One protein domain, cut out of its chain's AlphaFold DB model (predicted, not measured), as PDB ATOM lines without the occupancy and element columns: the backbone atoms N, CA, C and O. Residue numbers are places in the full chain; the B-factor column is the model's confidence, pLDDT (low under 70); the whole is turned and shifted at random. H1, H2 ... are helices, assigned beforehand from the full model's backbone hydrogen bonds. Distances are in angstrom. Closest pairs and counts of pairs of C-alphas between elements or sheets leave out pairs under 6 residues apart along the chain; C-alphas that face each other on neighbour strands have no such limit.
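AT A GLANCE: This is residues 160 to 327 and 335 to 345 of the 358 residues of an uncharacterized protein of Clostridium sp. CAG:568 (UniProt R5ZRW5). A long helix, H1, is the spine of a rod; H2, H3 and H4 run along it in an up-and-down bundle, each against the one before. H5 crosses H1 steeply near H1's first residues and runs on as an arm; residues 309 to 315 of H5 stick out, and so do residues 317 to 323, of which 317 to 322 belong to H5; short H6 packs on H5's residues 290 to 301. The printed part has 179 residues with six named helices, H1 to H6 in chain order, and no named strand: all helix. It is loose, radius of gyration of the C-alphas 23.1 A, spanning 83 by 39 by 26 A.

IN THESE COORDINATES: Find C-alpha 160 at (21.507, 67.799, -55.806); from there H1 runs 69.7 A to residue 207. Then come H2, residues 223 to 249, 38.7 A; H3, 253 to 270; and H4, 278 to 287. H5, 290 to 322, spans 46.0 A with a kink of 35 degrees near residue 299, and H6, 336 to 345, ends at (10.182, 43.041, -45.405).

HOW THE PARTS SIT: Look first at H1, the hub: its residues 174 to 196 touch H2 at a shallow tilt of 21 degrees, opposite ways, a hairpin, closest C-alphas Phe 192 and Asp 228, 5.4 A. Its residues 179 to 186 touch H4, closest C-alphas Ser 182 and Ala 286, 5.0 A. Its residues 161 to 179 touch H5 at a steep tilt of 51 degrees, closest C-alphas Leu 168 and Leu 300, 5.8 A. Every O i to N i+4 pair is within hydrogen-bond range in H1, H4 and H6; H2 has 22 of 23, H3 10 of 14, H5 27 of 29.

THE WHOLE: The C-alphas farthest apart, Ser 208 and Ala 321, are 83.6 A apart. The link from H1 to H2 is long. Residues 328 to 334 are not printed; C-alphas 327 and 335 are 22.2 A apart across the cut. Expect pLDDT under 70 at residues 323 to 327 and 335 to 345.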
ATOM      1  N   GLU A 160      22.020  68.092 -57.147       93.12
ATOM      2  CA  GLU A 160      21.507  67.799 -55.806       93.12
ATOM      3  C   GLU A 160      20.744  66.469 -55.763       93.12
ATOM      4  O   GLU A 160      20.825  65.749 -54.769       93.12
ATOM      5  N   LYS A 161      20.085  66.074 -56.861       94.44
ATOM      6  CA  LYS A 161      19.417  64.774 -56.977       94.44
ATOM      7  C   LYS A 161      20.416  63.618 -56.992       94.44
ATOM      8  O   LYS A 161      20.146  62.547 -56.450       94.44
ATOM      9  N   PHE A 162      21.603  63.842 -57.556       95.44
ATOM     10  CA  PHE A 162      22.700  62.880 -57.524       95.44
ATOM     11  C   PHE A 162      23.296  62.741 -56.113       95.44
ATOM     12  O   PHE A 162      23.558  61.629 -55.651       95.44
ATOM     13  N   LYS A 163      23.455  63.850 -55.380       95.31
ATOM     14  CA  LYS A 163      23.879  63.821 -53.966       95.31
ATOM     15  C   LYS A 163      22.835  63.147 -53.067       95.31
ATOM     16  O   LYS A 163      23.197  62.389 -52.160       95.31
ATOM     17  N   GLU A 164      21.550  63.379 -53.341       96.06
ATOM     18  CA  GLU A 164      20.429  62.694 -52.690       96.06
ATOM     19  C   GLU A 164      20.522  61.177 -52.912       96.06
ATOM     20  O   GLU A 164      20.475  60.424 -51.938       96.06
ATOM     21  N   LEU A 165      20.763  60.728 -54.153       96.69
ATOM     22  CA  LEU A 165      20.971  59.310 -54.470       96.69
ATOM     23  C   LEU A 165      22.083  58.691 -53.616       96.69
ATOM     24  O   LEU A 165      21.865  57.651 -53.001       96.69
ATOM     25  N   ILE A 166      23.261  59.320 -53.562       96.56
ATOM     26  CA  ILE A 166      24.409  58.809 -52.793       96.56
ATOM     27  C   ILE A 166      24.046  58.657 -51.311       96.56
ATOM     28  O   ILE A 166      24.363  57.644 -50.686       96.56
ATOM     29  N   THR A 167      23.352  59.649 -50.752       95.81
ATOM     30  CA  THR A 167      22.958  59.659 -49.338       95.81
ATOM     31  C   THR A 167      21.943  58.557 -49.032       95.81
ATOM     32  O   THR A 167      22.125  57.790 -48.081       95.81
ATOM     33  N   LEU A 168      20.896  58.441 -49.857       96.38
ATOM     34  CA  LEU A 168      19.864  57.412 -49.719       96.38
ATOM     35  C   LEU A 168      20.449  56.008 -49.902       96.38
ATOM     36  O   LEU A 168      20.161  55.123 -49.097       96.38
ATOM     37  N   GLU A 169      21.311  55.806 -50.902       96.81
ATOM     38  CA  GLU A 169      21.974  54.525 -51.164       96.81
ATOM     39  C   GLU A 169      22.809  54.087 -49.961       96.81
ATOM     40  O   GLU A 169      22.649  52.962 -49.485       96.81
ATOM     41  N   ALA A 170      23.643  54.980 -49.420       96.12
ATOM     42  CA  ALA A 170      24.505  54.671 -48.287       96.12
ATOM     43  C   ALA A 170      23.696  54.301 -47.032       96.12
ATOM     44  O   ALA A 170      24.046  53.347 -46.324       96.12
ATOM     45  N   LYS A 171      22.598  55.023 -46.767       96.81
ATOM     46  CA  LYS A 171      21.689  54.751 -45.643       96.81
ATOM     47  C   LYS A 171      20.953  53.426 -45.820       96.81
ATOM     48  O   LYS A 171      20.918  52.607 -44.897       96.81
ATOM     49  N   TYR A 172      20.419  53.183 -47.015       97.00
ATOM     50  CA  TYR A 172      19.719  51.951 -47.361       97.00
ATOM     51  C   TYR A 172      20.643  50.733 -47.250       97.00
ATOM     52  O   TYR A 172      20.334  49.778 -46.536       97.00
ATOM     53  N   ALA A 173      21.828  50.798 -47.866       96.31
ATOM     54  CA  ALA A 173      22.836  49.747 -47.804       96.31
ATOM     55  C   ALA A 173      23.233  49.419 -46.359       96.31
ATOM     56  O   ALA A 173      23.340  48.247 -45.995       96.31
ATOM     57  N   ARG A 174      23.402  50.446 -45.513       96.62
ATOM     58  CA  ARG A 174      23.732  50.272 -44.094       96.62
ATOM     59  C   ARG A 174      22.634  49.533 -43.334       96.62
ATOM     60  O   ARG A 174      22.941  48.618 -42.569       96.62
ATOM     61  N   ALA A 175      21.378  49.921 -43.542       97.50
ATOM     62  CA  ALA A 175      20.230  49.298 -42.893       97.50
ATOM     63  C   ALA A 175      20.087  47.820 -43.303       97.50
ATOM     64  O   ALA A 175      19.911  46.956 -42.441       97.50
ATOM     65  N   ILE A 176      20.253  47.509 -44.596       97.19
ATOM     66  CA  ILE A 176      20.275  46.126 -45.099       97.19
ATOM     67  C   ILE A 176      21.410  45.335 -44.455       97.19
ATOM     68  O   ILE A 176      21.186  44.240 -43.945       97.19
ATOM     69  N   GLN A 177      22.628  45.875 -44.454       97.75
ATOM     70  CA  GLN A 177      23.795  45.178 -43.928       97.75
ATOM     71  C   GLN A 177      23.631  44.831 -42.443       97.75
ATOM     72  O   GLN A 177      23.869  43.687 -42.057       97.75
ATOM     73  N   LEU A 178      23.188  45.787 -41.617       98.00
ATOM     74  CA  LEU A 178      22.928  45.543 -40.195       98.00
ATOM     75  C   LEU A 178      21.849  44.480 -40.003       98.00
ATOM     76  O   LEU A 178      22.002  43.589 -39.174       98.00
ATOM     77  N   ARG A 179      20.806  44.497 -40.831       97.56
ATOM     78  CA  ARG A 179      19.781  43.463 -40.797       97.56
ATOM     79  C   ARG A 179      20.303  42.073 -41.164       97.56
ATOM     80  O   ARG A 179      19.961  41.105 -40.487       97.56
ATOM     81  N   ILE A 180      21.104  41.948 -42.221       98.00
ATOM     82  CA  ILE A 180      21.698  40.658 -42.595       98.00
ATOM     83  C   ILE A 180      22.599  40.152 -41.473       98.00
ATOM     84  O   ILE A 180      22.490  38.989 -41.091       98.00
ATOM     85  N   ILE A 181      23.416  41.026 -40.883       98.00
ATOM     86  CA  ILE A 181      24.210  40.703 -39.694       98.00
ATOM     87  C   ILE A 181      23.309  40.172 -38.567       98.00
ATOM     88  O   ILE A 181      23.647  39.147 -37.975       98.00
ATOM     89  N   SER A 182      22.148  40.792 -38.309       97.38
ATOM     90  CA  SER A 182      21.193  40.285 -37.316       97.38
ATOM     91  C   SER A 182      20.704  38.872 -37.632       97.38
ATOM     92  O   SER A 182      20.717  38.005 -36.764       97.38
ATOM     93  N   LEU A 183      20.281  38.626 -38.876       96.38
ATOM     94  CA  LEU A 183      19.763  37.323 -39.308       96.38
ATOM     95  C   LEU A 183      20.823  36.220 -39.193       96.38
ATOM     96  O   LEU A 183      20.527  35.113 -38.733       96.38
ATOM     97  N   GLN A 184      22.068  36.528 -39.562       96.50
ATOM     98  CA  GLN A 184      23.180  35.586 -39.434       96.50
ATOM     99  C   GLN A 184      23.521  35.313 -37.968       96.50
ATOM    100  O   GLN A 184      23.743  34.162 -37.594       96.50
ATOM    101  N   LEU A 185      23.491  36.337 -37.110       96.44
ATOM    102  CA  LEU A 185      23.724  36.154 -35.681       96.44
ATOM    103  C   LEU A 185      22.621  35.310 -35.024       96.44
ATOM    104  O   LEU A 185      22.937  34.420 -34.238       96.44
ATOM    105  N   ASN A 186      21.352  35.522 -35.392       95.94
ATOM    106  CA  ASN A 186      20.234  34.685 -34.944       95.94
ATOM    107  C   ASN A 186      20.459  33.215 -35.318       95.94
ATOM    108  O   ASN A 186      20.335  32.330 -34.472       95.94
ATOM    109  N   THR A 187      20.821  32.965 -36.578       94.56
ATOM    110  CA  THR A 187      21.050  31.614 -37.109       94.56
ATOM    111  C   THR A 187      22.180  30.908 -36.363       94.56
ATOM    112  O   THR A 187      22.000  29.793 -35.873       94.56
ATOM    113  N   LEU A 188      23.323  31.579 -36.204       95.69
ATOM    114  CA  LEU A 188      24.472  31.030 -35.483       95.69
ATOM    115  C   LEU A 188      24.178  30.819 -33.997       95.69
ATOM    116  O   LEU A 188      24.591  29.811 -33.434       95.69
ATOM    117  N   PHE A 189      23.417  31.711 -33.360       95.75
ATOM    118  CA  PHE A 189      23.026  31.528 -31.964       95.75
ATOM    119  C   PHE A 189      22.106  30.323 -31.771       95.75
ATOM    120  O   PHE A 189      22.249  29.587 -30.794       95.75
ATOM    121  N   LEU A 190      21.157  30.095 -32.683       94.88
ATOM    122  CA  LEU A 190      20.309  28.902 -32.642       94.88
ATOM    123  C   LEU A 190      21.145  27.629 -32.787       94.88
ATOM    124  O   LEU A 190      20.952  26.695 -32.006       94.88
ATOM    125  N   LYS A 191      22.098  27.627 -33.727       94.75
ATOM    126  CA  LYS A 191      23.027  26.515 -33.949       94.75
ATOM    127  C   LYS A 191      23.887  26.239 -32.711       94.75
ATOM    128  O   LYS A 191      23.795  25.151 -32.151       94.75
ATOM    129  N   PHE A 192      24.543  27.268 -32.173       95.31
ATOM    130  CA  PHE A 192      25.340  27.193 -30.946       95.31
ATOM    131  C   PHE A 192      24.553  26.593 -29.770       95.31
ATOM    132  O   PHE A 192      25.042  25.713 -29.058       95.31
ATOM    133  N   ASN A 193      23.311  27.046 -29.558       93.38
ATOM    134  CA  ASN A 193      22.466  26.529 -28.483       93.38
ATOM    135  C   ASN A 193      22.048  25.073 -28.716       93.38
ATOM    136  O   ASN A 193      21.967  24.301 -27.760       93.38
ATOM    137  N   ASN A 194      21.739  24.699 -29.957       95.38
ATOM    138  CA  ASN A 194      21.393  23.326 -30.303       95.38
ATOM    139  C   ASN A 194      22.581  22.384 -30.077       95.38
ATOM    140  O   ASN A 194      22.444  21.373 -29.389       95.38
ATOM    141  N   ASP A 195      23.756  22.767 -30.564       96.12
ATOM    142  CA  ASP A 195      24.964  21.951 -30.483       96.12
ATOM    143  C   ASP A 195      25.461  21.848 -29.035       96.12
ATOM    144  O   ASP A 195      25.802  20.760 -28.573       96.12
ATOM    145  N   THR A 196      25.329  22.919 -28.244       94.44
ATOM    146  CA  THR A 196      25.562  22.880 -26.789       94.44
ATOM    147  C   THR A 196      24.634  21.886 -26.083       94.44
ATOM    148  O   THR A 196      25.082  21.102 -25.243       94.44
ATOM    149  N   ARG A 197      23.331  21.877 -26.407       94.00
ATOM    150  CA  ARG A 197      22.375  20.921 -25.813       94.00
ATOM    151  C   ARG A 197      22.702  19.483 -26.205       94.00
ATOM    152  O   ARG A 197      22.632  18.600 -25.351       94.00
ATOM    153  N   ASN A 198      23.071  19.256 -27.464       94.69
ATOM    154  CA  ASN A 198      23.458  17.939 -27.963       94.69
ATOM    155  C   ASN A 198      24.736  17.432 -27.286       94.69
ATOM    156  O   ASN A 198      24.789  16.271 -26.874       94.69
ATOM    157  N   TYR A 199      25.722  18.308 -27.085       93.75
ATOM    158  CA  TYR A 199      26.942  17.980 -26.356       93.75
ATOM    159  C   TYR A 199      26.647  17.599 -24.898       93.75
ATOM    160  O   TYR A 199      27.031  16.517 -24.452       93.75
ATOM    161  N   ILE A 200      25.864  18.414 -24.177       93.25
ATOM    162  CA  ILE A 200      25.442  18.119 -22.795       93.25
ATOM    163  C   ILE A 200      24.698  16.781 -22.713       93.25
ATOM    164  O   ILE A 200      24.964  15.980 -21.815       93.25
ATOM    165  N   LYS A 201      23.767  16.521 -23.640       92.75
ATOM    166  CA  LYS A 201      23.022  15.256 -23.701       92.75
ATOM    167  C   LYS A 201      23.969  14.066 -23.877       92.75
ATOM    168  O   LYS A 201      23.887  13.114 -23.107       92.75
ATOM    169  N   THR A 202      24.899  14.161 -24.823       91.31
ATOM    170  CA  THR A 202      25.884  13.106 -25.106       91.31
ATOM    171  C   THR A 202      26.777  12.831 -23.895       91.31
ATOM    172  O   THR A 202      27.020  11.675 -23.547       91.31
ATOM    173  N   LEU A 203      27.231  13.872 -23.194       90.12
ATOM    174  CA  LEU A 203      28.032  13.713 -21.978       90.12
ATOM    175  C   LEU A 203      27.256  13.021 -20.855       90.12
ATOM    176  O   LEU A 203      27.798  12.123 -20.210       90.12
ATOM    177  N   ARG A 204      25.986  13.386 -20.647       91.19
ATOM    178  CA  ARG A 204      25.117  12.735 -19.650       91.19
ATOM    179  C   ARG A 204      24.937  11.249 -19.948       91.19
ATOM    180  O   ARG A 204      25.017  10.432 -19.035       91.19
ATOM    181  N   GLU A 205      24.734  10.901 -21.216       90.56
ATOM    182  CA  GLU A 205      24.549   9.515 -21.662       90.56
ATOM    183  C   GLU A 205      25.833   8.676 -21.548       90.56
ATOM    184  O   GLU A 205      25.762   7.487 -21.243       90.56
ATOM    185  N   THR A 206      27.009   9.279 -21.750       89.44
ATOM    186  CA  THR A 206      28.296   8.556 -21.791       89.44
ATOM    187  C   THR A 206      29.036   8.510 -20.455       89.44
ATOM    188  O   THR A 206      29.741   7.540 -20.185       89.44
ATOM    189  N   THR A 207      28.884   9.527 -19.603       84.50
ATOM    190  CA  THR A 207      29.631   9.648 -18.335       84.50
ATOM    191  C   THR A 207      28.768   9.445 -17.092       84.50
ATOM    192  O   THR A 207      29.307   9.303 -15.998       84.50
ATOM    193  N   SER A 208      27.434   9.411 -17.231       76.81
ATOM    194  CA  SER A 208      26.471   9.417 -16.112       76.81
ATOM    195  C   SER A 208      26.613  10.609 -15.144       76.81
ATOM    196  O   SER A 208      26.040  10.584 -14.057       76.81
ATOM    197  N   ILE A 209      27.359  11.656 -15.523       78.12
ATOM    198  CA  ILE A 209      27.547  12.897 -14.760       78.12
ATOM    199  C   ILE A 209      26.794  14.019 -15.479       78.12
ATOM    200  O   ILE A 209      26.779  14.074 -16.709       78.12
ATOM    201  N   ASP A 210      26.153  14.918 -14.726       83.12
ATOM    202  CA  ASP A 210      25.557  16.125 -15.300       83.12
ATOM    203  C   ASP A 210      26.616  17.235 -15.423       83.12
ATOM    204  O   ASP A 210      26.936  17.874 -14.413       83.12
ATOM    205  N   PRO A 211      27.131  17.525 -16.634       85.12
ATOM    206  CA  PRO A 211      28.180  18.525 -16.816       85.12
ATOM    207  C   PRO A 211      27.714  19.936 -16.441       85.12
ATOM    208  O   PRO A 211      28.529  20.784 -16.108       85.12
ATOM    209  N   THR A 212      26.402  20.201 -16.417       84.12
ATOM    210  CA  THR A 212      25.874  21.520 -16.022       84.12
ATOM    211  C   THR A 212      26.014  21.809 -14.526       84.12
ATOM    212  O   THR A 212      25.844  22.950 -14.102       84.12
ATOM    213  N   THR A 213      26.338  20.789 -13.727       85.69
ATOM    214  CA  THR A 213      26.628  20.931 -12.295       85.69
ATOM    215  C   THR A 213      28.121  21.080 -12.004       85.69
ATOM    216  O   THR A 213      28.492  21.406 -10.876       85.69
ATOM    217  N   ASP A 214      28.973  20.880 -13.014       85.00
ATOM    218  CA  ASP A 214      30.420  21.014 -12.902       85.00
ATOM    219  C   ASP A 214      30.841  22.459 -13.238       85.00
ATOM    220  O   ASP A 214      30.679  22.899 -14.378       85.00
ATOM    221  N   PRO A 215      31.407  23.224 -12.285       84.88
ATOM    222  CA  PRO A 215      31.848  24.595 -12.538       84.88
ATOM    223  C   PRO A 215      33.022  24.697 -13.526       84.88
ATOM    224  O   PRO A 215      33.323  25.794 -13.997       84.88
ATOM    225  N   SER A 216      33.710  23.590 -13.825       86.38
ATOM    226  CA  SER A 216      34.780  23.536 -14.823       86.38
ATOM    227  C   SER A 216      34.276  23.280 -16.244       86.38
ATOM    228  O   SER A 216      35.030  23.509 -17.192       86.38
ATOM    229  N   PHE A 217      33.013  22.866 -16.403       88.88
ATOM    230  CA  PHE A 217      32.429  22.568 -17.702       88.88
ATOM    231  C   PHE A 217      32.367  23.809 -18.590       88.88
ATOM    232  O   PHE A 217      31.793  24.842 -18.227       88.88
ATOM    233  N   LYS A 218      32.907  23.681 -19.801       89.38
ATOM    234  CA  LYS A 218      32.799  24.695 -20.844       89.38
ATOM    235  C   LYS A 218      32.148  24.071 -22.073       89.38
ATOM    236  O   LYS A 218      32.700  23.130 -22.638       89.38
ATOM    237  N   PRO A 219      31.018  24.619 -22.557       88.38
ATOM    238  CA  PRO A 219      30.414  24.160 -23.805       88.38
ATOM    239  C   PRO A 219      31.397  24.152 -24.983       88.38
ATOM    240  O   PRO A 219      31.351  23.258 -25.816       88.38
ATOM    241  N   THR A 220      32.328  25.108 -25.012       91.75
ATOM    242  CA  THR A 220      33.349  25.264 -26.058       91.75
ATOM    243  C   THR A 220      34.494  24.251 -25.993       91.75
ATOM    244  O   THR A 220      35.424  24.363 -26.784       91.75
ATOM    245  N   ASP A 221      34.479  23.301 -25.054       91.38
ATOM    246  CA  ASP A 221      35.404  22.163 -25.102       91.38
ATOM    247  C   ASP A 221      35.027  21.192 -26.238       91.38
ATOM    248  O   ASP A 221      35.884  20.461 -26.736       91.38
ATOM    249  N   ASP A 222      33.768  21.221 -26.699       93.94
ATOM    250  CA  ASP A 222      33.362  20.569 -27.943       93.94
ATOM    251  C   ASP A 222      33.804  21.403 -29.169       93.94
ATOM    252  O   ASP A 222      33.488  22.599 -29.247       93.94
ATOM    253  N   PRO A 223      34.503  20.808 -30.158       95.00
ATOM    254  CA  PRO A 223      34.989  21.534 -31.333       95.00
ATOM    255  C   PRO A 223      33.895  22.187 -32.186       95.00
ATOM    256  O   PRO A 223      34.144  23.232 -32.791       95.00
ATOM    257  N   THR A 224      32.697  21.600 -32.248       94.50
ATOM    258  CA  THR A 224      31.567  22.134 -33.028       94.50
ATOM    259  C   THR A 224      31.015  23.379 -32.349       94.50
ATOM    260  O   THR A 224      30.883  24.429 -32.976       94.50
ATOM    261  N   VAL A 225      30.805  23.303 -31.032       95.62
ATOM    262  CA  VAL A 225      30.363  24.445 -30.221       95.62
ATOM    263  C   VAL A 225      31.405  25.570 -30.237       95.62
ATOM    264  O   VAL A 225      31.056  26.750 -30.315       95.62
ATOM    265  N   ALA A 226      32.697  25.227 -30.204       96.00
ATOM    266  CA  ALA A 226      33.784  26.196 -30.327       96.00
ATOM    267  C   ALA A 226      33.780  26.913 -31.686       96.00
ATOM    268  O   ALA A 226      33.990  28.128 -31.739       96.00
ATOM    269  N   LEU A 227      33.535  26.181 -32.779       95.06
ATOM    270  CA  LEU A 227      33.422  26.752 -34.121       95.06
ATOM    271  C   LEU A 227      32.267  27.757 -34.193       95.06
ATOM    272  O   LEU A 227      32.493  28.898 -34.598       95.06
ATOM    273  N   ASP A 228      31.080  27.376 -33.726       94.81
ATOM    274  CA  ASP A 228      29.899  28.245 -33.727       94.81
ATOM    275  C   ASP A 228      30.117  29.515 -32.903       94.81
ATOM    276  O   ASP A 228      29.816  30.622 -33.351       94.81
ATOM    277  N   ASN A 229      30.714  29.377 -31.716       95.00
ATOM    278  CA  ASN A 229      31.052  30.515 -30.868       95.00
ATOM    279  C   ASN A 229      32.046  31.470 -31.556       95.00
ATOM    280  O   ASN A 229      31.906  32.694 -31.473       95.00
ATOM    281  N   ASN A 230      33.033  30.930 -32.276       95.81
ATOM    282  CA  ASN A 230      33.982  31.735 -33.042       95.81
ATOM    283  C   ASN A 230      33.299  32.468 -34.208       95.81
ATOM    284  O   ASN A 230      33.604  33.636 -34.461       95.81
ATOM    285  N   GLU A 231      32.375  31.816 -34.913       96.06
ATOM    286  CA  GLU A 231      31.593  32.438 -35.986       96.06
ATOM    287  C   GLU A 231      30.677  33.543 -35.460       96.06
ATOM    288  O   GLU A 231      30.696  34.654 -35.996       96.06
ATOM    289  N   MET A 232      29.970  33.307 -34.351       96.19
ATOM    290  CA  MET A 232      29.202  34.349 -33.663       96.19
ATOM    291  C   MET A 232      30.087  35.542 -33.286       96.19
ATOM    292  O   MET A 232      29.706  36.693 -33.505       96.19
ATOM    293  N   GLY A 233      31.288  35.285 -32.758       95.81
ATOM    294  CA  GLY A 233      32.257  36.323 -32.410       95.81
ATOM    295  C   GLY A 233      32.655  37.197 -33.604       95.81
ATOM    296  O   GLY A 233      32.727  38.423 -33.471       95.81
ATOM    297  N   LYS A 234      32.848  36.593 -34.785       97.25
ATOM    298  CA  LYS A 234      33.112  37.317 -36.040       97.25
ATOM    299  C   LYS A 234      31.912  38.170 -36.455       97.25
ATOM    300  O   LYS A 234      32.093  39.345 -36.766       97.25
ATOM    301  N   VAL A 235      30.693  37.629 -36.402       97.62
ATOM    302  CA  VAL A 235      29.470  38.375 -36.759       97.62
ATOM    303  C   VAL A 235      29.209  39.541 -35.801       97.62
ATOM    304  O   VAL A 235      28.924  40.650 -36.246       97.62
ATOM    305  N   LEU A 236      29.419  39.352 -34.497       96.25
ATOM    306  CA  LEU A 236      29.367  40.433 -33.506       96.25
ATOM    307  C   LEU A 236      30.443  41.503 -33.747       96.25
ATOM    308  O   LEU A 236      30.199  42.692 -33.537       96.25
ATOM    309  N   ALA A 237      31.647  41.114 -34.176       96.75
ATOM    310  CA  ALA A 237      32.686  42.068 -34.552       96.75
ATOM    311  C   ALA A 237      32.285  42.891 -35.787       96.75
ATOM    312  O   ALA A 237      32.430  44.113 -35.752       96.75
ATOM    313  N   MET A 238      31.710  42.254 -36.815       97.69
ATOM    314  CA  MET A 238      31.151  42.949 -37.983       97.69
ATOM    315  C   MET A 238      30.048  43.927 -37.575       97.69
ATOM    316  O   MET A 238      30.100  45.090 -37.960       97.69
ATOM    317  N   MET A 239      29.110  43.499 -36.723       97.75
ATOM    318  CA  MET A 239      28.054  44.361 -36.188       97.75
ATOM    319  C   MET A 239      28.626  45.620 -35.532       97.75
ATOM    320  O   MET A 239      28.230  46.732 -35.874       97.75
ATOM    321  N   ARG A 240      29.578  45.453 -34.607       97.00
ATOM    322  CA  ARG A 240      30.206  46.573 -33.890       97.00
ATOM    323  C   ARG A 240      30.935  47.516 -34.836       97.00
ATOM    324  O   ARG A 240      30.794  48.725 -34.695       97.00
ATOM    325  N   PHE A 241      31.680  46.975 -35.799       97.56
ATOM    326  CA  PHE A 241      32.355  47.772 -36.819       97.56
ATOM    327  C   PHE A 241      31.354  48.600 -37.633       97.56
ATOM    328  O   PHE A 241      31.511  49.814 -37.761       97.56
ATOM    329  N   THR A 242      30.290  47.969 -38.130       97.38
ATOM    330  CA  THR A 242      29.261  48.641 -38.926       97.38
ATOM    331  C   THR A 242      28.504  49.688 -38.103       97.38
ATOM    332  O   THR A 242      28.270  50.780 -38.608       97.38
ATOM    333  N   ILE A 243      28.180  49.421 -36.833       97.25
ATOM    334  CA  ILE A 243      27.561  50.406 -35.926       97.25
ATOM    335  C   ILE A 243      28.496  51.590 -35.673       97.25
ATOM    336  O   ILE A 243      28.071  52.738 -35.784       97.25
ATOM    337  N   ASP A 244      29.770  51.341 -35.374       96.62
ATOM    338  CA  ASP A 244      30.723  52.414 -35.091       96.62
ATOM    339  C   ASP A 244      30.899  53.348 -36.292       96.62
ATOM    340  O   ASP A 244      30.833  54.569 -36.160       96.62
ATOM    341  N   LYS A 245      30.988  52.772 -37.494       95.38
ATOM    342  CA  LYS A 245      31.005  53.533 -38.746       95.38
ATOM    343  C   LYS A 245      29.701  54.297 -38.997       95.38
ATOM    344  O   LYS A 245      29.737  55.356 -39.613       95.38
ATOM    345  N   SER A 246      28.552  53.812 -38.525       95.38
ATOM    346  CA  SER A 246      27.276  54.519 -38.696       95.38
ATOM    347  C   SER A 246      27.227  55.835 -37.924       95.38
ATOM    348  O   SER A 246      26.552  56.750 -38.375       95.38
ATOM    349  N   LYS A 247      27.963  55.981 -36.813       93.00
ATOM    350  CA  LYS A 247      27.986  57.227 -36.017       93.00
ATOM    351  C   LYS A 247      28.407  58.450 -36.825       93.00
ATOM    352  O   LYS A 247      27.943  59.554 -36.567       93.00
ATOM    353  N   THR A 248      29.307  58.263 -37.787       89.88
ATOM    354  CA  THR A 248      29.802  59.346 -38.644       89.88
ATOM    355  C   THR A 248      29.089  59.407 -39.989       89.88
ATOM    356  O   THR A 248      28.996  60.485 -40.567       89.88
ATOM    357  N   ARG A 249      28.596  58.270 -40.495       89.19
ATOM    358  CA  ARG A 249      27.969  58.166 -41.823       89.19
ATOM    359  C   ARG A 249      26.470  58.440 -41.824       89.19
ATOM    360  O   ARG A 249      25.964  58.921 -42.823       89.19
ATOM    361  N   GLN A 250      25.789  58.088 -40.740       94.31
ATOM    362  CA  GLN A 250      24.345  58.241 -40.550       94.31
ATOM    363  C   GLN A 250      24.095  58.921 -39.196       94.31
ATOM    364  O   GLN A 250      23.538  58.303 -38.286       94.31
ATOM    365  N   PRO A 251      24.605  60.153 -38.992       92.94
ATOM    366  CA  PRO A 251      24.610  60.808 -37.685       92.94
ATOM    367  C   PRO A 251      23.215  61.243 -37.218       92.94
ATOM    368  O   PRO A 251      23.080  61.759 -36.108       92.94
ATOM    369  N   GLU A 252      22.181  61.090 -38.048       94.56
ATOM    370  CA  GLU A 252      20.828  61.486 -37.702       94.56
ATOM    371  C   GLU A 252      20.316  60.725 -36.462       94.56
ATOM    372  O   GLU A 252      20.495  59.504 -36.362       94.56
ATOM    373  N   PRO A 253      19.649  61.415 -35.513       96.12
ATOM    374  CA  PRO A 253      19.230  60.809 -34.248       96.12
ATOM    375  C   PRO A 253      18.374  59.550 -34.411       96.12
ATOM    376  O   PRO A 253      18.497  58.614 -33.627       96.12
ATOM    377  N   GLU A 254      17.530  59.513 -35.442       95.31
ATOM    378  CA  GLU A 254      16.645  58.382 -35.721       95.31
ATOM    379  C   GLU A 254      17.430  57.114 -36.068       95.31
ATOM    380  O   GLU A 254      17.139  56.046 -35.534       95.31
ATOM    381  N   PHE A 255      18.472  57.220 -36.898       96.75
ATOM    382  CA  PHE A 255      19.310  56.074 -37.247       96.75
ATOM    383  C   PHE A 255      20.193  55.652 -36.071       96.75
ATOM    384  O   PHE A 255      20.346  54.456 -35.809       96.75
ATOM    385  N   GLN A 256      20.726  56.620 -35.318       97.50
ATOM    386  CA  GLN A 256      21.519  56.335 -34.121       97.50
ATOM    387  C   GLN A 256      20.699  55.588 -33.060       97.50
ATOM    388  O   GLN A 256      21.169  54.581 -32.530       97.50
ATOM    389  N   ALA A 257      19.439  55.975 -32.841       97.88
ATOM    390  CA  ALA A 257      18.538  55.277 -31.924       97.88
ATOM    391  C   ALA A 257      18.328  53.799 -32.308       97.88
ATOM    392  O   ALA A 257      18.264  52.931 -31.434       97.88
ATOM    393  N   LEU A 258      18.275  53.481 -33.607       98.12
ATOM    394  CA  LEU A 258      18.205  52.094 -34.079       98.12
ATOM    395  C   LEU A 258      19.509  51.334 -33.810       98.12
ATOM    396  O   LEU A 258      19.471  50.185 -33.367       98.12
ATOM    397  N   THR A 259      20.668  51.963 -34.027       97.69
ATOM    398  CA  THR A 259      21.960  51.331 -33.708       97.69
ATOM    399  C   THR A 259      22.155  51.107 -32.206       97.69
ATOM    400  O   THR A 259      22.682  50.062 -31.810       97.69
ATOM    401  N   ASP A 260      21.665  52.017 -31.364       97.31
ATOM    402  CA  ASP A 260      21.672  51.873 -29.906       97.31
ATOM    403  C   ASP A 260      20.753  50.730 -29.471       97.31
ATOM    404  O   ASP A 260      21.165  49.863 -28.695       97.31
ATOM    405  N   LYS A 261      19.541  50.658 -30.043       97.12
ATOM    406  CA  LYS A 261      18.606  49.550 -29.811       97.12
ATOM    407  C   LYS A 261      19.230  48.204 -30.185       97.12
ATOM    408  O   LYS A 261      19.182  47.264 -29.394       97.12
ATOM    409  N   MET A 262      19.845  48.100 -31.363       96.94
ATOM    410  CA  MET A 262      20.529  46.875 -31.790       96.94
ATOM    411  C   MET A 262      21.685  46.514 -30.846       96.94
ATOM    412  O   MET A 262      21.829  45.353 -30.467       96.94
ATOM    413  N   THR A 263      22.474  47.501 -30.413       95.62
ATOM    414  CA  THR A 263      23.563  47.294 -29.446       95.62
ATOM    415  C   THR A 263      23.034  46.754 -28.119       95.62
ATOM    416  O   THR A 263      23.569  45.772 -27.606       95.62
ATOM    417  N   GLN A 264      21.954  47.331 -27.589       94.25
ATOM    418  CA  GLN A 264      21.315  46.866 -26.359       94.25
ATOM    419  C   GLN A 264      20.821  45.420 -26.493       94.25
ATOM    420  O   GLN A 264      21.132  44.578 -25.648       94.25
ATOM    421  N   LEU A 265      20.091  45.116 -27.569       95.19
ATOM    422  CA  LEU A 265      19.570  43.773 -27.825       95.19
ATOM    423  C   LEU A 265      20.693  42.748 -28.024       95.19
ATOM    424  O   LEU A 265      20.550  41.599 -27.608       95.19
ATOM    425  N   SER A 266      21.842  43.156 -28.574       94.38
ATOM    426  CA  SER A 266      22.983  42.254 -28.768       94.38
ATOM    427  C   SER A 266      23.520  41.648 -27.460       94.38
ATOM    428  O   SER A 266      24.106  40.564 -27.476       94.38
ATOM    429  N   GLY A 267      23.259  42.284 -26.310       91.12
ATOM    430  CA  GLY A 267      23.568  41.720 -24.994       91.12
ATOM    431  C   GLY A 267      22.864  40.383 -24.729       91.12
ATOM    432  O   GLY A 267      23.437  39.501 -24.081       91.12
ATOM    433  N   GLY A 268      21.678  40.166 -25.312       91.12
ATOM    434  CA  GLY A 268      20.915  38.921 -25.180       91.12
ATOM    435  C   GLY A 268      21.686  37.678 -25.637       91.12
ATOM    436  O   GLY A 268      21.578  36.628 -25.006       91.12
ATOM    437  N   PHE A 269      22.559  37.802 -26.645       91.62
ATOM    438  CA  PHE A 269      23.407  36.696 -27.120       91.62
ATOM    439  C   PHE A 269      24.476  36.268 -26.107       91.62
ATOM    440  O   PHE A 269      24.981  35.152 -26.180       91.62
ATOM    441  N   SER A 270      24.801  37.132 -25.141       85.38
ATOM    442  CA  SER A 270      25.668  36.813 -23.998       85.38
ATOM    443  C   SER A 270      24.890  36.379 -22.748       85.38
ATOM    444  O   SER A 270      25.481  36.122 -21.703       85.38
ATOM    445  N   GLY A 271      23.557  36.304 -22.842       81.56
ATOM    446  CA  GLY A 271      22.666  35.972 -21.732       81.56
ATOM    447  C   GLY A 271      22.320  37.147 -20.813       81.56
ATOM    448  O   GLY A 271      21.721  36.918 -19.761       81.56
ATOM    449  N   ASN A 272      22.668  38.388 -21.181       83.75
ATOM    450  CA  ASN A 272      22.378  39.577 -20.381       83.75
ATOM    451  C   ASN A 272      21.784  40.729 -21.227       83.75
ATOM    452  O   ASN A 272      22.532  41.388 -21.952       83.75
ATOM    453  N   PRO A 273      20.473  41.026 -21.118       84.00
ATOM    454  CA  PRO A 273      19.504  40.401 -20.214       84.00
ATOM    455  C   PRO A 273      19.159  38.964 -20.623       84.00
ATOM    456  O   PRO A 273      19.344  38.556 -21.771       84.00
ATOM    457  N   LYS A 274      18.630  38.187 -19.671       86.88
ATOM    458  CA  LYS A 274      18.151  36.828 -19.938       86.88
ATOM    459  C   LYS A 274      17.001  36.875 -20.945       86.88
ATOM    460  O   LYS A 274      15.979  37.505 -20.685       86.88
ATOM    461  N   ILE A 275      17.143  36.141 -22.046       91.25
ATOM    462  CA  ILE A 275      16.081  35.964 -23.038       91.25
ATOM    463  C   ILE A 275      14.986  35.072 -22.434       91.25
ATOM    464  O   ILE A 275      15.244  33.929 -22.049       91.25
ATOM    465  N   THR A 276      13.767  35.599 -22.328       89.94
ATOM    466  CA  THR A 276      12.584  34.875 -21.830       89.94
ATOM    467  C   THR A 276      11.786  34.232 -22.959       89.94
ATOM    468  O   THR A 276      11.305  33.113 -22.798       89.94
ATOM    469  N   ASN A 277      11.691  34.913 -24.102       93.69
ATOM    470  CA  ASN A 277      11.059  34.432 -25.322       93.69
ATOM    471  C   ASN A 277      12.052  34.540 -26.486       93.69
ATOM    472  O   ASN A 277      12.385  35.637 -26.932       93.69
ATOM    473  N   LEU A 278      12.556  33.392 -26.943       91.75
ATOM    474  CA  LEU A 278      13.592  33.339 -27.973       91.75
ATOM    475  C   LEU A 278      13.079  33.820 -29.330       91.75
ATOM    476  O   LEU A 278      13.777  34.559 -30.010       91.75
ATOM    477  N   GLU A 279      11.868  33.425 -29.715       93.50
ATOM    478  CA  GLU A 279      11.290  33.786 -31.010       93.50
ATOM    479  C   GLU A 279      11.059  35.297 -31.114       93.50
ATOM    480  O   GLU A 279      11.490  35.934 -32.074       93.50
ATOM    481  N   GLU A 280      10.454  35.882 -30.080       95.12
ATOM    482  CA  GLU A 280      10.197  37.320 -30.003       95.12
ATOM    483  C   GLU A 280      11.494  38.130 -29.996       95.12
ATOM    484  O   GLU A 280      11.619  39.086 -30.758       95.12
ATOM    485  N   PHE A 281      12.496  37.699 -29.219       95.69
ATOM    486  CA  PHE A 281      13.817  38.324 -29.215       95.69
ATOM    487  C   PHE A 281      14.461  38.314 -30.609       95.69
ATOM    488  O   PHE A 281      14.936  39.347 -31.080       95.69
ATOM    489  N   MET A 282      14.451  37.166 -31.294       95.44
ATOM    490  CA  MET A 282      15.051  37.043 -32.626       95.44
ATOM    491  C   MET A 282      14.316  37.892 -33.665       95.44
ATOM    492  O   MET A 282      14.969  38.537 -34.494       95.44
ATOM    493  N   LYS A 283      12.977  37.933 -33.599       95.06
ATOM    494  CA  LYS A 283      12.139  38.782 -34.454       95.06
ATOM    495  C   LYS A 283      12.420  40.260 -34.205       95.06
ATOM    496  O   LYS A 283      12.590  41.009 -35.163       95.06
ATOM    497  N   GLU A 284      12.518  40.683 -32.948       96.31
ATOM    498  CA  GLU A 284      12.828  42.070 -32.603       96.31
ATOM    499  C   GLU A 284      14.233  42.466 -33.072       96.31
ATOM    500  O   GLU A 284      14.401  43.510 -33.704       96.31
ATOM    501  N   PHE A 285      15.237  41.623 -32.823       96.69
ATOM    502  CA  PHE A 285      16.629  41.912 -33.164       96.69
ATOM    503  C   PHE A 285      16.880  41.992 -34.676       96.69
ATOM    504  O   PHE A 285      17.557  42.907 -35.153       96.69
ATOM    505  N   ALA A 286      16.299  41.078 -35.460       95.69
ATOM    506  CA  ALA A 286      16.322  41.169 -36.923       95.69
ATOM    507  C   ALA A 286      15.376  42.255 -37.470       95.69
ATOM    508  O   ALA A 286      15.518  42.689 -38.615       95.69
ATOM    509  N   GLY A 287      14.427  42.695 -36.640       96.25
ATOM    510  CA  GLY A 287      13.384  43.664 -36.948       96.25
ATOM    511  C   GLY A 287      13.796  45.134 -36.827       96.25
ATOM    512  O   GLY A 287      13.083  46.002 -37.324       96.25
ATOM    513  N   VAL A 288      14.935  45.432 -36.191       98.06
ATOM    514  CA  VAL A 288      15.330  46.810 -35.839       98.06
ATOM    515  C   VAL A 288      15.340  47.752 -37.048       98.06
ATOM    516  O   VAL A 288      14.819  48.859 -36.964       98.06
ATOM    517  N   PHE A 289      15.892  47.310 -38.180       97.44
ATOM    518  CA  PHE A 289      16.094  48.159 -39.359       97.44
ATOM    519  C   PHE A 289      15.016  48.012 -40.444       97.44
ATOM    520  O   PHE A 289      15.112  48.676 -41.474       97.44
ATOM    521  N   ILE A 290      13.977  47.188 -40.237       96.00
ATOM    522  CA  ILE A 290      12.891  47.014 -41.225       96.00
ATOM    523  C   ILE A 290      12.233  48.347 -41.602       96.00
ATOM    524  O   ILE A 290      12.094  48.598 -42.800       96.00
ATOM    525  N   PRO A 291      11.862  49.226 -40.644       95.12
ATOM    526  CA  PRO A 291      11.206  50.486 -40.986       95.12
ATOM    527  C   PRO A 291      12.071  51.357 -41.900       95.12
ATOM    528  O   PRO A 291      11.597  51.809 -42.937       95.12
ATOM    529  N   THR A 292      13.363  51.500 -41.582       95.88
ATOM    530  CA  THR A 292      14.314  52.274 -42.395       95.88
ATOM    531  C   THR A 292      14.531  51.664 -43.774       95.88
ATOM    532  O   THR A 292      14.599  52.400 -44.749       95.88
ATOM    533  N   ILE A 293      14.618  50.334 -43.885       96.44
ATOM    534  CA  ILE A 293      14.719  49.660 -45.190       96.44
ATOM    535  C   ILE A 293      13.495  50.005 -46.045       96.44
ATOM    536  O   ILE A 293      13.642  50.378 -47.204       96.44
ATOM    537  N   ASN A 294      12.293  49.929 -45.479       93.38
ATOM    538  CA  ASN A 294      11.067  50.197 -46.229       93.38
ATOM    539  C   ASN A 294      10.962  51.661 -46.654       93.38
ATOM    540  O   ASN A 294      10.687  51.949 -47.816       93.38
ATOM    541  N   GLU A 295      11.194  52.576 -45.718       94.94
ATOM    542  CA  GLU A 295      11.077  54.011 -45.946       94.94
ATOM    543  C   GLU A 295      12.136  54.517 -46.931       94.94
ATOM    544  O   GLU A 295      11.800  55.117 -47.952       94.94
ATOM    545  N   VAL A 296      13.415  54.243 -46.655       95.88
ATOM    546  CA  VAL A 296      14.524  54.724 -47.487       95.88
ATOM    547  C   VAL A 296      14.518  54.012 -48.835       95.88
ATOM    548  O   VAL A 296      14.786  54.649 -49.844       95.88
ATOM    549  N   GLY A 297      14.152  52.728 -48.883       92.31
ATOM    550  CA  GLY A 297      13.992  52.000 -50.142       92.31
ATOM    551  C   GLY A 297      12.933  52.633 -51.048       92.31
ATOM    552  O   GLY A 297      13.197  52.857 -52.224       92.31
ATOM    553  N   ALA A 298      11.772  53.007 -50.499       93.44
ATOM    554  CA  ALA A 298      10.715  53.671 -51.266       93.44
ATOM    555  C   ALA A 298      11.129  55.057 -51.799       93.44
ATOM    556  O   ALA A 298      10.642  55.480 -52.846       93.44
ATOM    557  N   GLN A 299      12.023  55.759 -51.095       95.94
ATOM    558  CA  GLN A 299      12.602  57.028 -51.551       95.94
ATOM    559  C   GLN A 299      13.711  56.814 -52.588       95.94
ATOM    560  O   GLN A 299      13.795  57.558 -53.559       95.94
ATOM    561  N   LEU A 300      14.545  55.791 -52.399       94.38
ATOM    562  CA  LEU A 300      15.698  55.498 -53.245       94.38
ATOM    563  C   LEU A 300      15.282  55.172 -54.681       94.38
ATOM    564  O   LEU A 300      15.850  55.736 -55.611       94.38
ATOM    565  N   THR A 301      14.273  54.319 -54.865       90.56
ATOM    566  CA  THR A 301      13.858  53.830 -56.189       90.56
ATOM    567  C   THR A 301      13.557  54.927 -57.214       90.56
ATOM    568  O   THR A 301      14.165  54.909 -58.289       90.56
ATOM    569  N   PRO A 302      12.669  55.905 -56.946       93.06
ATOM    570  CA  PRO A 302      12.388  56.958 -57.920       93.06
ATOM    571  C   PRO A 302      13.608  57.848 -58.197       93.06
ATOM    572  O   PRO A 302      13.807  58.266 -59.336       93.06
ATOM    573  N   VAL A 303      14.446  58.107 -57.186       95.31
ATOM    574  CA  VAL A 303      15.671  58.908 -57.337       95.31
ATOM    575  C   VAL A 303      16.695  58.180 -58.204       95.31
ATOM    576  O   VAL A 303      17.258  58.771 -59.124       95.31
ATOM    577  N   PHE A 304      16.906  56.887 -57.948       94.38
ATOM    578  CA  PHE A 304      17.789  56.044 -58.743       94.38
ATOM    579  C   PHE A 304      17.341  55.995 -60.202       94.38
ATOM    580  O   PHE A 304      18.162  56.223 -61.084       94.38
ATOM    581  N   ALA A 305      16.051  55.759 -60.459       92.06
ATOM    582  CA  ALA A 305      15.518  55.701 -61.817       92.06
ATOM    583  C   ALA A 305      15.758  57.011 -62.591       92.06
ATOM    584  O   ALA A 305      16.227  56.978 -63.727       92.06
ATOM    585  N   GLU A 306      15.499  58.168 -61.970       93.38
ATOM    586  CA  GLU A 306      15.712  59.475 -62.605       93.38
ATOM    587  C   GLU A 306      17.195  59.740 -62.919       93.38
ATOM    588  O   GLU A 306      17.539  60.172 -64.028       93.38
ATOM    589  N   VAL A 307      18.085  59.465 -61.960       93.56
ATOM    590  CA  VAL A 307      19.534  59.636 -62.130       93.56
ATOM    591  C   VAL A 307      20.078  58.681 -63.190       93.56
ATOM    592  O   VAL A 307      20.811  59.111 -64.080       93.56
ATOM    593  N   PHE A 308      19.711  57.401 -63.117       92.12
ATOM    594  CA  PHE A 308      20.180  56.370 -64.038       92.12
ATOM    595  C   PHE A 308      19.799  56.699 -65.480       92.12
ATOM    596  O   PHE A 308      20.662  56.677 -66.358       92.12
ATOM    597  N   GLU A 309      18.542  57.074 -65.728       92.31
ATOM    598  CA  GLU A 309      18.098  57.463 -67.068       92.31
ATOM    599  C   GLU A 309      18.848  58.693 -67.584       92.31
ATOM    600  O   GLU A 309      19.312  58.697 -68.725       92.31
ATOM    601  N   SER A 310      19.073  59.694 -66.731       92.88
ATOM    602  CA  SER A 310      19.836  60.890 -67.109       92.88
ATOM    603  C   SER A 310      21.290  60.550 -67.478       92.88
ATOM    604  O   SER A 310      21.843  61.093 -68.439       92.88
ATOM    605  N   ILE A 311      21.925  59.624 -66.748       91.50
ATOM    606  CA  ILE A 311      23.285  59.149 -67.052       91.50
ATOM    607  C   ILE A 311      23.299  58.343 -68.349       91.50
ATOM    608  O   ILE A 311      24.168  58.559 -69.196       91.50
ATOM    609  N   ARG A 312      22.319  57.461 -68.547       90.19
ATOM    610  CA  ARG A 312      22.172  56.662 -69.767       90.19
ATOM    611  C   ARG A 312      22.034  57.549 -71.004       90.19
ATOM    612  O   ARG A 312      22.717  57.315 -72.002       90.19
ATOM    613  N   GLU A 313      21.197  58.583 -70.945       91.25
ATOM    614  CA  GLU A 313      21.031  59.559 -72.029       91.25
ATOM    615  C   GLU A 313      22.339  60.298 -72.339       91.25
ATOM    616  O   GLU A 313      22.709  60.446 -73.509       91.25
ATOM    617  N   TYR A 314      23.080  60.699 -71.305       90.62
ATOM    618  CA  TYR A 314      24.393  61.322 -71.457       90.62
ATOM    619  C   TYR A 314      25.402  60.396 -72.152       90.62
ATOM    620  O   TYR A 314      26.085  60.813 -73.089       90.62
ATOM    621  N   GLU A 315      25.467  59.122 -71.757       86.88
ATOM    622  CA  GLU A 315      26.359  58.143 -72.384       86.88
ATOM    623  C   GLU A 315      26.005  57.862 -73.850       86.88
ATOM    624  O   GLU A 315      26.900  57.756 -74.693       86.88
ATOM    625  N   VAL A 316      24.712  57.776 -74.177       87.19
ATOM    626  CA  VAL A 316      24.246  57.644 -75.567       87.19
ATOM    627  C   VAL A 316      24.640  58.876 -76.383       87.19
ATOM    628  O   VAL A 316      25.129  58.738 -77.506       87.19
ATOM    629  N   GLY A 317      24.497  60.078 -75.816       87.25
ATOM    630  CA  GLY A 317      24.940  61.325 -76.438       87.25
ATOM    631  C   GLY A 317      26.439  61.333 -76.753       87.25
ATOM    632  O   GLY A 317      26.826  61.681 -77.871       87.25
ATOM    633  N   LEU A 318      27.277  60.882 -75.815       84.38
ATOM    634  CA  LEU A 318      28.725  60.757 -76.020       84.38
ATOM    635  C   LEU A 318      29.075  59.755 -77.129       84.38
ATOM    636  O   LEU A 318      29.908  60.056 -77.982       84.38
ATOM    637  N   LYS A 319      28.432  58.583 -77.157       80.25
ATOM    638  CA  LYS A 319      28.675  57.555 -78.189       80.25
ATOM    639  C   LYS A 319      28.275  58.028 -79.584       80.25
ATOM    640  O   LYS A 319      29.036  57.848 -80.533       80.25
ATOM    641  N   ASN A 320      27.130  58.701 -79.696       81.56
ATOM    642  CA  ASN A 320      26.672  59.291 -80.953       81.56
ATOM    643  C   ASN A 320      27.613  60.404 -81.440       81.56
ATOM    644  O   ASN A 320      27.873  60.501 -82.637       81.56
ATOM    645  N   ALA A 321      28.161  61.211 -80.525       77.19
ATOM    646  CA  ALA A 321      29.162  62.225 -80.855       77.19
ATOM    647  C   ALA A 321      30.512  61.618 -81.290       77.19
ATOM    648  O   ALA A 321      31.212  62.215 -82.105       77.19
ATOM    649  N   ASN A 322      30.850  60.424 -80.791       74.88
ATOM    650  CA  ASN A 322      32.105  59.721 -81.076       74.88
ATOM    651  C   ASN A 322      32.015  58.699 -82.230       74.88
ATOM    652  O   ASN A 322      33.028  58.106 -82.592       74.88
ATOM    653  N   GLY A 323      30.835  58.499 -82.833       57.31
ATOM    654  CA  GLY A 323      30.645  57.606 -83.984       57.31
ATOM    655  C   GLY A 323      30.612  56.104 -83.661       57.31
ATOM    656  O   GLY A 323      30.852  55.292 -84.553       57.31
ATOM    657  N   GLU A 324      30.311  55.715 -82.418       56.12
ATOM    658  CA  GLU A 324      30.239  54.309 -81.987       56.12
ATOM    659  C   GLU A 324      28.793  53.766 -82.042       56.12
ATOM    660  O   GLU A 324      27.865  54.384 -81.518       56.12
ATOM    661  N   THR A 325      28.572  52.597 -82.661       42.75
ATOM    662  CA  THR A 325      27.244  51.955 -82.761       42.75
ATOM    663  C   THR A 325      26.801  51.296 -81.454       42.75
ATOM    664  O   THR A 325      27.563  50.575 -80.812       42.75
ATOM    665  N   VAL A 326      25.528  51.493 -81.100       44.19
ATOM    666  CA  VAL A 326      24.892  50.995 -79.872       44.19
ATOM    667  C   VAL A 326      24.743  49.465 -79.892       44.19
ATOM    668  O   VAL A 326      24.013  48.927 -80.720       44.19
ATOM    669  N   ALA A 327      25.347  48.769 -78.925       38.50
ATOM    670  CA  ALA A 327      24.761  47.535 -78.405       38.50
ATOM    671  C   ALA A 327      23.645  47.940 -77.432       38.50
ATOM    672  O   ALA A 327      23.888  48.736 -76.520       38.50
ATOM    673  N   SER A 335      12.598  46.504 -61.600       38.84
ATOM    674  CA  SER A 335      12.125  46.617 -60.201       38.84
ATOM    675  C   SER A 335      12.933  45.872 -59.117       38.84
ATOM    676  O   SER A 335      12.399  45.257 -58.190       38.84
ATOM    677  N   SER A 336      14.262  45.899 -59.219       42.94
ATOM    678  CA  SER A 336      15.166  45.029 -58.460       42.94
ATOM    679  C   SER A 336      15.139  45.334 -56.967       42.94
ATOM    680  O   SER A 336      15.306  44.418 -56.158       42.94
ATOM    681  N   GLU A 337      14.829  46.581 -56.628       44.16
ATOM    682  CA  GLU A 337      14.664  47.086 -55.271       44.16
ATOM    683  C   GLU A 337      13.334  46.668 -54.633       44.16
ATOM    684  O   GLU A 337      13.326  46.380 -53.440       44.16
ATOM    685  N   GLU A 338      12.242  46.517 -55.397       39.81
ATOM    686  CA  GLU A 338      10.954  46.042 -54.861       39.81
ATOM    687  C   GLU A 338      11.089  44.632 -54.279       39.81
ATOM    688  O   GLU A 338      10.712  44.408 -53.135       39.81
ATOM    689  N   LYS A 339      11.738  43.700 -54.992       42.19
ATOM    690  CA  LYS A 339      11.874  42.308 -54.519       42.19
ATOM    691  C   LYS A 339      12.925  42.114 -53.421       42.19
ATOM    692  O   LYS A 339      12.737  41.250 -52.569       42.19
ATOM    693  N   LEU A 340      14.015  42.890 -53.420       44.09
ATOM    694  CA  LEU A 340      14.979  42.887 -52.309       44.09
ATOM    695  C   LEU A 340      14.323  43.463 -51.052       44.09
ATOM    696  O   LEU A 340      14.447  42.898 -49.968       44.09
ATOM    697  N   SER A 341      13.565  44.547 -51.222       44.09
ATOM    698  CA  SER A 341      12.723  45.127 -50.185       44.09
ATOM    699  C   SER A 341      11.676  44.122 -49.703       44.09
ATOM    700  O   SER A 341      11.502  44.019 -48.504       44.09
ATOM    701  N   ASP A 342      11.063  43.301 -50.561       51.12
ATOM    702  CA  ASP A 342      10.069  42.286 -50.163       51.12
ATOM    703  C   ASP A 342      10.670  41.063 -49.448       51.12
ATOM    704  O   ASP A 342      10.164  40.658 -48.402       51.12
ATOM    705  N   ALA A 343      11.792  40.521 -49.936       51.19
ATOM    706  CA  ALA A 343      12.522  39.444 -49.255       51.19
ATOM    707  C   ALA A 343      13.060  39.901 -47.893       51.19
ATOM    708  O   ALA A 343      13.122  39.126 -46.937       51.19
ATOM    709  N   LEU A 344      13.417  41.183 -47.790       48.47
ATOM    710  CA  LEU A 344      13.752  41.793 -46.523       48.47
ATOM    711  C   LEU A 344      12.475  42.087 -45.726       48.47
ATOM    712  O   LEU A 344      12.453  41.720 -44.580       48.47
ATOM    713  N   LYS A 345      11.363  42.634 -46.216       53.53
ATOM    714  CA  LYS A 345      10.182  43.041 -45.405       53.53
ATOM    715  C   LYS A 345       9.652  41.995 -44.416       53.53
ATOM    716  O   LYS A 345       9.153  42.392 -43.369       53.53
TER     717      LYS A 345